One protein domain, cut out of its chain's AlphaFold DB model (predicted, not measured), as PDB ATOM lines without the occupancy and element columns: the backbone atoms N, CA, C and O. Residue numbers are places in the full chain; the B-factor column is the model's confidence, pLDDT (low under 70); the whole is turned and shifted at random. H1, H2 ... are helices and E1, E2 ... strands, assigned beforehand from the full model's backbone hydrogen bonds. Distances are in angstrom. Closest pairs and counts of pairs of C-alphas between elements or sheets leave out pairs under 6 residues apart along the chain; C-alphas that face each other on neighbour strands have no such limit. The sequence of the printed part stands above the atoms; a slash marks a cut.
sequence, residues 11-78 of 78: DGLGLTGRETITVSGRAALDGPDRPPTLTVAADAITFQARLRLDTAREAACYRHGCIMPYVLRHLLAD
ATOM      1  N   ASP A  11     182.419 180.307 171.948       72.00
ATOM      2  CA  ASP A  11     182.242 179.307 170.886       72.00
ATOM      3  C   ASP A  11     181.187 179.724 169.849       72.00
ATOM      4  O   ASP A  11     181.375 179.538 168.651       72.00
ATOM      5  N   GLY A  12     180.093 180.350 170.296       77.62
ATOM      6  CA  GLY A  12     179.032 180.849 169.412       77.62
ATOM      7  C   GLY A  12     179.463 182.044 168.557       77.62
ATOM      8  O   GLY A  12     178.867 182.301 167.515       77.62
ATOM      9  N   LEU A  13     180.509 182.754 168.983       79.88
ATOM     10  CA  LEU A  13     181.147 183.833 168.234       79.88
ATOM     11  C   LEU A  13     182.407 183.365 167.487       79.88
ATOM     12  O   LEU A  13     183.040 184.184 166.832       79.88
ATOM     13  N   GLY A  14     182.784 182.084 167.578       81.69
ATOM     14  CA  GLY A  14     183.997 181.552 166.950       81.69
ATOM     15  C   GLY A  14     185.303 182.117 167.519       81.69
ATOM     16  O   GLY A  14     186.315 182.118 166.824       81.69
ATOM     17  N   LEU A  15     185.290 182.617 168.759       85.50
ATOM     18  CA  LEU A  15     186.459 183.209 169.405       85.50
ATOM     19  C   LEU A  15     187.386 182.113 169.933       85.50
ATOM     20  O   LEU A  15     186.992 181.283 170.749       85.50
ATOM     21  N   THR A  16     188.638 182.141 169.499       86.31
ATOM     22  CA  THR A  16     189.679 181.176 169.869       86.31
ATOM     23  C   THR A  16     190.530 181.640 171.054       86.31
ATOM     24  O   THR A  16     191.271 180.842 171.631       86.31
ATOM     25  N   GLY A  17     190.450 182.925 171.415       84.69
ATOM     26  CA  GLY A  17     191.271 183.558 172.448       84.69
ATOM     27  C   GLY A  17     192.640 184.030 171.951       84.69
ATOM     28  O   GLY A  17     193.471 184.435 172.764       84.69
ATOM     29  N   ARG A  18     192.891 183.967 170.638       86.06
ATOM     30  CA  ARG A  18     194.118 184.470 169.990       86.06
ATOM     31  C   ARG A  18     193.898 185.766 169.212       86.06
ATOM     32  O   ARG A  18     194.853 186.304 168.660       86.06
ATOM     33  N   GLU A  19     192.660 186.240 169.159       87.12
ATOM     34  CA  GLU A  19     192.274 187.432 168.413       87.12
ATOM     35  C   GLU A  19     192.823 188.695 169.079       87.12
ATOM     36  O   GLU A  19     192.939 188.784 170.309       87.12
ATOM     37  N   THR A  20     193.088 189.725 168.274       90.19
ATOM     38  CA  THR A  20     193.363 191.052 168.824       90.19
ATOM     39  C   THR A  20     192.048 191.720 169.194       90.19
ATOM     40  O   THR A  20     191.193 191.969 168.342       90.19
ATOM     41  N   ILE A  21     191.890 192.040 170.481       88.56
ATOM     42  CA  ILE A  21     190.667 192.661 170.990       88.56
ATOM     43  C   ILE A  21     190.802 194.182 171.044       88.56
ATOM     44  O   ILE A  21     191.625 194.730 171.777       88.56
ATOM     45  N   THR A  22     189.912 194.866 170.328       89.88
ATOM     46  CA  THR A  22     189.731 196.317 170.392       89.88
ATOM     47  C   THR A  22     188.424 196.639 171.105       89.88
ATOM     48  O   THR A  22     187.355 196.171 170.717       89.88
ATOM     49  N   VAL A  23     188.494 197.459 172.156       87.12
ATOM     50  CA  VAL A  23     187.318 197.914 172.913       87.12
ATOM     51  C   VAL A  23     187.094 199.399 172.653       87.12
ATOM     52  O   VAL A  23     187.924 200.235 173.021       87.12
ATOM     53  N   SER A  24     185.952 199.723 172.055       84.12
ATOM     54  CA  SER A  24     185.550 201.093 171.725       84.12
ATOM     55  C   SER A  24     184.625 201.677 172.799       84.12
ATOM     56  O   SER A  24     184.021 200.950 173.584       84.12
ATOM     57  N   GLY A  25     184.508 203.009 172.857       75.56
ATOM     58  CA  GLY A  25     183.618 203.687 173.817       75.56
ATOM     59  C   GLY A  25     184.226 203.933 175.203       75.56
ATOM     60  O   GLY A  25     183.498 204.212 176.152       75.56
ATOM     61  N   ARG A  26     185.561 203.878 175.335       69.81
ATOM     62  CA  ARG A  26     186.263 204.138 176.608       69.81
ATOM     63  C   ARG A  26     185.997 205.530 177.189       69.81
ATOM     64  O   ARG A  26     185.912 205.654 178.402       69.81
ATOM     65  N   ALA A  27     185.808 206.545 176.347       68.06
ATOM     66  CA  ALA A  27     185.507 207.906 176.801       68.06
ATOM     67  C   ALA A  27     184.183 207.998 177.587       68.06
ATOM     68  O   ALA A  27     184.058 208.805 178.502       68.06
ATOM     69  N   ALA A  28     183.211 207.126 177.291       66.56
ATOM     70  CA  ALA A  28     181.944 207.070 178.020       66.56
ATOM     71  C   ALA A  28     182.081 206.441 179.423       66.56
ATOM     72  O   ALA A  28     181.135 206.463 180.203       66.56
ATOM     73  N   LEU A  29     183.247 205.873 179.767       70.62
ATOM     74  CA  LEU A  29     183.504 205.290 181.091       70.62
ATOM     75  C   LEU A  29     183.847 206.345 182.148       70.62
ATOM     76  O   LEU A  29     183.733 206.060 183.342       70.62
ATOM     77  N   ASP A  30     184.266 207.531 181.706       68.12
ATOM     78  CA  ASP A  30     184.672 208.638 182.572       68.12
ATOM     79  C   ASP A  30     183.518 209.609 182.868       68.12
ATOM     80  O   ASP A  30     183.603 210.404 183.802       68.12
ATOM     81  N   GLY A  31     182.424 209.515 182.103       67.38
ATOM     82  CA  GLY A  31     181.213 210.311 182.282       67.38
ATOM     83  C   GLY A  31     180.235 209.733 183.317       67.38
ATOM     84  O   GLY A  31     180.357 208.573 183.720       67.38
ATOM     85  N   PRO A  32     179.236 210.529 183.746       64.81
ATOM     86  CA  PRO A  32     178.212 210.094 184.698       64.81
ATOM     87  C   PRO A  32     177.258 209.039 184.116       64.81
ATOM     88  O   PRO A  32     176.702 208.247 184.872       64.81
ATOM     89  N   ASP A  33     177.093 209.012 182.791       69.62
ATOM     90  CA  ASP A  33     176.095 208.196 182.100       69.62
ATOM     91  C   ASP A  33     176.773 207.058 181.328       69.62
ATOM     92  O   ASP A  33     177.056 207.126 180.128       69.62
ATOM     93  N   ARG A  34     177.155 206.025 182.080       74.38
ATOM     94  CA  ARG A  34     177.979 204.930 181.575       74.38
ATOM     95  C   ARG A  34     177.110 203.858 180.912       74.38
ATOM     96  O   ARG A  34     176.201 203.336 181.560       74.38
ATOM     97  N   PRO A  35     177.405 203.452 179.665       82.06
ATOM     98  CA  PRO A  35     176.588 202.462 178.979       82.06
ATOM     99  C   PRO A  35     176.722 201.076 179.642       82.06
ATOM    100  O   PRO A  35     177.818 200.693 180.049       82.06
ATOM    101  N   PRO A  36     175.643 200.276 179.722       81.88
ATOM    102  CA  PRO A  36     175.683 198.933 180.313       81.88
ATOM    103  C   PRO A  36     176.459 197.914 179.457       81.88
ATOM    104  O   PRO A  36     176.824 196.836 179.940       81.88
ATOM    105  N   THR A  37     176.715 198.238 178.187       85.81
ATOM    106  CA  THR A  37     177.481 197.421 177.241       85.81
ATOM    107  C   THR A  37     178.494 198.259 176.467       85.81
ATOM    108  O   THR A  37     178.332 199.466 176.303       85.81
ATOM    109  N   LEU A  38     179.550 197.605 175.989       88.38
ATOM    110  CA  LEU A  38     180.559 198.175 175.105       88.38
ATOM    111  C   LEU A  38     180.641 197.377 173.812       88.38
ATOM    112  O   LEU A  38     180.508 196.153 173.816       88.38
ATOM    113  N   THR A  39     180.950 198.080 172.725       89.50
ATOM    114  CA  THR A  39     181.315 197.453 171.458       89.50
ATOM    115  C   THR A  39     182.739 196.920 171.546       89.50
ATOM    116  O   THR A  39     183.685 197.671 171.809       89.50
ATOM    117  N   VAL A  40     182.876 195.626 171.294       89.75
ATOM    118  CA  VAL A  40     184.146 194.910 171.250       89.75
ATOM    119  C   VAL A  40     184.330 194.345 169.848       89.75
ATOM    120  O   VAL A  40     183.412 193.740 169.298       89.75
ATOM    121  N   ALA A  41     185.513 194.551 169.280       90.12
ATOM    122  CA  ALA A  41     185.955 193.897 168.059       90.12
ATOM    123  C   ALA A  41     187.052 192.884 168.402       90.12
ATOM    124  O   ALA A  41     187.987 193.221 169.123       90.12
ATOM    125  N   ALA A  42     186.928 191.664 167.894       90.44
ATOM    126  CA  ALA A  42     187.935 190.612 167.924       90.44
ATOM    127  C   ALA A  42     188.283 190.281 166.470       90.44
ATOM    128  O   ALA A  42     187.509 189.620 165.775       90.44
ATOM    129  N   ASP A  43     189.394 190.837 165.989       90.31
ATOM    130  CA  ASP A  43     189.748 190.883 164.566       90.31
ATOM    131  C   ASP A  43     188.577 191.393 163.693       90.31
ATOM    132  O   ASP A  43     188.232 192.574 163.748       90.31
ATOM    133  N   ALA A  44     187.938 190.521 162.905       88.00
ATOM    134  CA  ALA A  44     186.807 190.868 162.037       88.00
ATOM    135  C   ALA A  44     185.428 190.770 162.724       88.00
ATOM    136  O   ALA A  44     184.415 191.171 162.146       88.00
ATOM    137  N   ILE A  45     185.358 190.227 163.940       87.50
ATOM    138  CA  ILE A  45     184.101 189.926 164.633       87.50
ATOM    139  C   ILE A  45     183.764 191.068 165.583       87.50
ATOM    140  O   ILE A  45     184.543 191.382 166.476       87.50
ATOM    141  N   THR A  46     182.589 191.679 165.431       89.56
ATOM    142  CA  THR A  46     182.119 192.756 166.319       89.56
ATOM    143  C   THR A  46     180.921 192.290 167.137       89.56
ATOM    144  O   THR A  46     179.954 191.770 166.585       89.56
ATOM    145  N   PHE A  47     180.960 192.502 168.451       87.06
ATOM    146  CA  PHE A  47     179.890 192.118 169.372       87.06
ATOM    147  C   PHE A  47     179.761 193.101 170.545       87.06
ATOM    148  O   PHE A  47     180.598 193.982 170.752       87.06
ATOM    149  N   GLN A  48     178.681 192.964 171.316       87.94
ATOM    150  CA  GLN A  48     178.458 193.735 172.540       87.94
ATOM    151  C   GLN A  48     178.882 192.921 173.762       87.94
ATOM    152  O   GLN A  48     178.474 191.772 173.929       87.94
ATOM    153  N   ALA A  49     179.663 193.534 174.648       85.44
ATOM    154  CA  ALA A  49     180.056 192.943 175.921       85.44
ATOM    155  C   ALA A  49     179.529 193.778 177.086       85.44
ATOM    156  O   ALA A  49     179.530 195.007 177.036       85.44
ATOM    157  N   ARG A  50     179.087 193.121 178.158       85.50
ATOM    158  CA  ARG A  50     178.596 193.802 179.357       85.50
ATOM    159  C   ARG A  50     179.724 194.456 180.126       85.50
ATOM    160  O   ARG A  50     180.793 193.880 180.335       85.50
ATOM    161  N   LEU A  51     179.428 195.639 180.627       86.19
ATOM    162  CA  LEU A  51     180.357 196.438 181.388       86.19
ATOM    163  C   LEU A  51     180.177 196.213 182.889       86.19
ATOM    164  O   LEU A  51     179.196 196.651 183.474       86.19
ATOM    165  N   ARG A  52     181.148 195.545 183.516       84.44
ATOM    166  CA  ARG A  52     181.097 195.131 184.929       84.44
ATOM    167  C   ARG A  52     181.915 196.044 185.846       84.44
ATOM    168  O   ARG A  52     182.852 195.582 186.486       84.44
ATOM    169  N   LEU A  53     181.626 197.350 185.862       82.31
ATOM    170  CA  LEU A  53     181.904 198.124 187.088       82.31
ATOM    171  C   LEU A  53     180.542 198.348 187.718       82.31
ATOM    172  O   LEU A  53     179.838 199.295 187.372       82.31
ATOM    173  N   ASP A  54     180.161 197.368 188.523       79.69
ATOM    174  CA  ASP A  54     178.818 197.195 189.056       79.69
ATOM    175  C   ASP A  54     178.566 198.189 190.209       79.69
ATOM    176  O   ASP A  54     177.423 198.461 190.569       79.69
ATOM    177  N   THR A  55     179.630 198.781 190.769       79.00
ATOM    178  CA  THR A  55     179.556 199.776 191.848       79.00
ATOM    179  C   THR A  55     180.267 201.093 191.509       79.00
ATOM    180  O   THR A  55     181.276 201.133 190.800       79.00
ATOM    181  N   ALA A  56     179.801 202.197 192.107       77.44
ATOM    182  CA  ALA A  56     180.449 203.510 191.983       77.44
ATOM    183  C   ALA A  56     181.923 203.490 192.440       77.44
ATOM    184  O   ALA A  56     182.774 204.169 191.862       77.44
ATOM    185  N   ARG A  57     182.243 202.660 193.445       72.81
ATOM    186  CA  ARG A  57     183.607 202.474 193.957       72.81
ATOM    187  C   ARG A  57     184.525 201.824 192.923       72.81
ATOM    188  O   ARG A  57     185.665 202.253 192.777       72.81
ATOM    189  N   GLU A  58     184.043 200.827 192.187       78.00
ATOM    190  CA  GLU A  58     184.807 200.180 191.111       78.00
ATOM    191  C   GLU A  58     185.074 201.137 189.946       78.00
ATOM    192  O   GLU A  58     186.179 201.143 189.406       78.00
ATOM    193  N   ALA A  59     184.109 201.995 189.603       76.69
ATOM    194  CA  ALA A  59     184.296 203.049 188.606       76.69
ATOM    195  C   ALA A  59     185.362 204.073 189.026       76.69
ATOM    196  O   ALA A  59     186.243 204.410 188.234       76.69
ATOM    197  N   ALA A  60     185.329 204.529 190.281       74.44
ATOM    198  CA  ALA A  60     186.358 205.415 190.821       74.44
ATOM    199  C   ALA A  60     187.736 204.732 190.839       74.44
ATOM    200  O   ALA A  60     188.721 205.292 190.363       74.44
ATOM    201  N   CYS A  61     187.797 203.487 191.309       72.75
ATOM    202  CA  CYS A  61     189.007 202.673 191.328       72.75
ATOM    203  C   CYS A  61     189.610 202.510 189.920       72.75
ATOM    204  O   CYS A  61     190.803 202.740 189.740       72.75
ATOM    205  N   TYR A  62     188.789 202.204 188.908       76.38
ATOM    206  CA  TYR A  62     189.212 202.119 187.506       76.38
ATOM    207  C   TYR A  62     189.863 203.421 187.015       76.38
ATOM    208  O   TYR A  62     190.969 203.378 186.478       76.38
ATOM    209  N   ARG A  63     189.240 204.581 187.274       77.06
ATOM    210  CA  ARG A  63     189.793 205.899 186.899       77.06
ATOM    211  C   ARG A  63     191.113 206.223 187.594       77.06
ATOM    212  O   ARG A  63     191.965 206.896 187.024       77.06
ATOM    213  N   HIS A  64     191.301 205.733 188.814       74.06
ATOM    214  CA  HIS A  64     192.515 205.980 189.585       74.06
ATOM    215  C   HIS A  64     193.623 204.942 189.356       74.06
ATOM    216  O   HIS A  64     194.683 205.061 189.968       74.06
ATOM    217  N   GLY A  65     193.449 203.978 188.445       69.69
ATOM    218  CA  GLY A  65     194.476 202.981 188.125       69.69
ATOM    219  C   GLY A  65     194.418 201.724 188.995       69.69
ATOM    220  O   GLY A  65     195.441 201.085 189.220       69.69
ATOM    221  N   CYS A  66     193.223 201.351 189.451       68.75
ATOM    222  CA  CYS A  66     192.934 200.206 190.314       68.75
ATOM    223  C   CYS A  66     193.345 200.405 191.787       68.75
ATOM    224  O   CYS A  66     193.781 201.476 192.214       68.75
ATOM    225  N   ILE A  67     193.113 199.370 192.603       68.94
ATOM    226  CA  ILE A  67     193.021 199.512 194.061       68.94
ATOM    227  C   ILE A  67     194.342 199.912 194.722       68.94
ATOM    228  O   ILE A  67     194.326 200.654 195.697       68.94
ATOM    229  N   MET A  68     195.479 199.489 194.167       68.44
ATOM    230  CA  MET A  68     196.793 199.828 194.717       68.44
ATOM    231  C   MET A  68     197.132 201.315 194.541       68.44
ATOM    232  O   MET A  68     197.371 201.974 195.550       68.44
ATOM    233  N   PRO A  69     197.043 201.908 193.335       62.44
ATOM    234  CA  PRO A  69     197.203 203.355 193.176       62.44
ATOM    235  C   PRO A  69     196.142 204.199 193.893       62.44
ATOM    236  O   PRO A  69     196.425 205.337 194.261       62.44
ATOM    237  N   TYR A  70     194.923 203.681 194.076       62.56
ATOM    238  CA  TYR A  70     193.877 204.372 194.836       62.56
ATOM    239  C   TYR A  70     194.221 204.461 196.331       62.56
ATOM    240  O   TYR A  70     194.196 205.550 196.896       62.56
ATOM    241  N   VAL A  71     194.614 203.342 196.952       68.06
ATOM    242  CA  VAL A  71     195.011 203.300 198.371       68.06
ATOM    243  C   VAL A  71     196.277 204.119 198.616       68.06
ATOM    244  O   VAL A  71     196.311 204.914 199.550       68.06
ATOM    245  N   LEU A  72     197.289 203.989 197.751       69.62
ATOM    246  CA  LEU A  72     198.557 204.702 197.924       69.62
ATOM    247  C   LEU A  72     198.370 206.228 197.906       69.62
ATOM    248  O   LEU A  72     198.964 206.925 198.718       69.62
ATOM    249  N   ARG A  73     197.524 206.756 197.007       72.19
ATOM    250  CA  ARG A  73     197.240 208.201 196.945       72.19
ATOM    251  C   ARG A  73     196.404 208.702 198.118       72.19
ATOM    252  O   ARG A  73     196.539 209.865 198.467       72.19
ATOM    253  N   HIS A  74     195.555 207.860 198.705       63.16
ATOM    254  CA  HIS A  74     194.787 208.236 199.892       63.16
ATOM    255  C   HIS A  74     195.695 208.345 201.123       63.16
ATOM    256  O   HIS A  74     195.571 209.294 201.876       63.16
ATOM    257  N   LEU A  75     196.668 207.436 201.258       69.19
ATOM    258  CA  LEU A  75     197.650 207.443 202.350       69.19
ATOM    259  C   LEU A  75     198.722 208.539 202.228       69.19
ATOM    260  O   LEU A  75     199.352 208.870 203.218       69.19
ATOM    261  N   LEU A  76     198.978 209.050 201.020       69.94
ATOM    262  CA  LEU A  76     199.921 210.153 200.771       69.94
ATOM    263  C   LEU A  76     199.268 211.541 200.857       69.94
ATOM    264  O   LEU A  76     199.970 212.545 200.769       69.94
ATOM    265  N   ALA A  77     197.936 211.596 200.918       63.16
ATOM    266  CA  ALA A  77     197.175 212.831 201.090       63.16
ATOM    267  C   ALA A  77     196.892 213.147 202.573       63.16
ATOM    268  O   ALA A  77     196.332 214.210 202.845       63.16
ATOM    269  N   ASP A  78     197.291 212.240 203.474       44.31
ATOM    270  CA  ASP A  78     197.410 212.437 204.924       44.31
ATOM    271  C   ASP A  78     198.842 212.856 205.303       44.31
ATOM    272  O   ASP A  78     199.806 212.269 204.752       44.31
TER     273      ASP A  78
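Overview. This is residues 11 to 78 of the 78 residues of the protein "Aconitase A" of Nonomuraea rubra (UniProt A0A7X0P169). A small antiparallel sheet, E1 - E2 - E3, makes one end of an elongated model; H2 and H3 follow toward the other. The printed part has 68 residues with three strands and three helices, E1 H1 E2 E3 H2 H3, class mixed. It is loose, radius of gyration of the C-alphas 15.5 A, spanning 50 by 26 by 17 A.

Along the chain. E1 is residues 21 to 23, from C-alpha (190.667, 192.661, 170.990); E2 37 to 42; E3 45 to 50, 16.2 A; H1 26 to 29; H2 56 to 63; H3 67 to 75, 12.4 A, ending at C-alpha (197.650, 207.443, 202.350).

Arrangement. E2 and E3 form a hairpin, N 40 and O 47 2.9 A apart; E1 and E2 are antiparallel, N 22 and O 41 2.8 A apart. H2 and H3 are close but not clearly touching, closest C-alphas 61 and 67 5.8 A apart, about perpendicular at 87 degrees, each with every O i to N i+4 pair within hydrogen-bond range.

Size, cuts and confidence. The printed part has no cut; residues 65 to 72, among others, are under pLDDT 70.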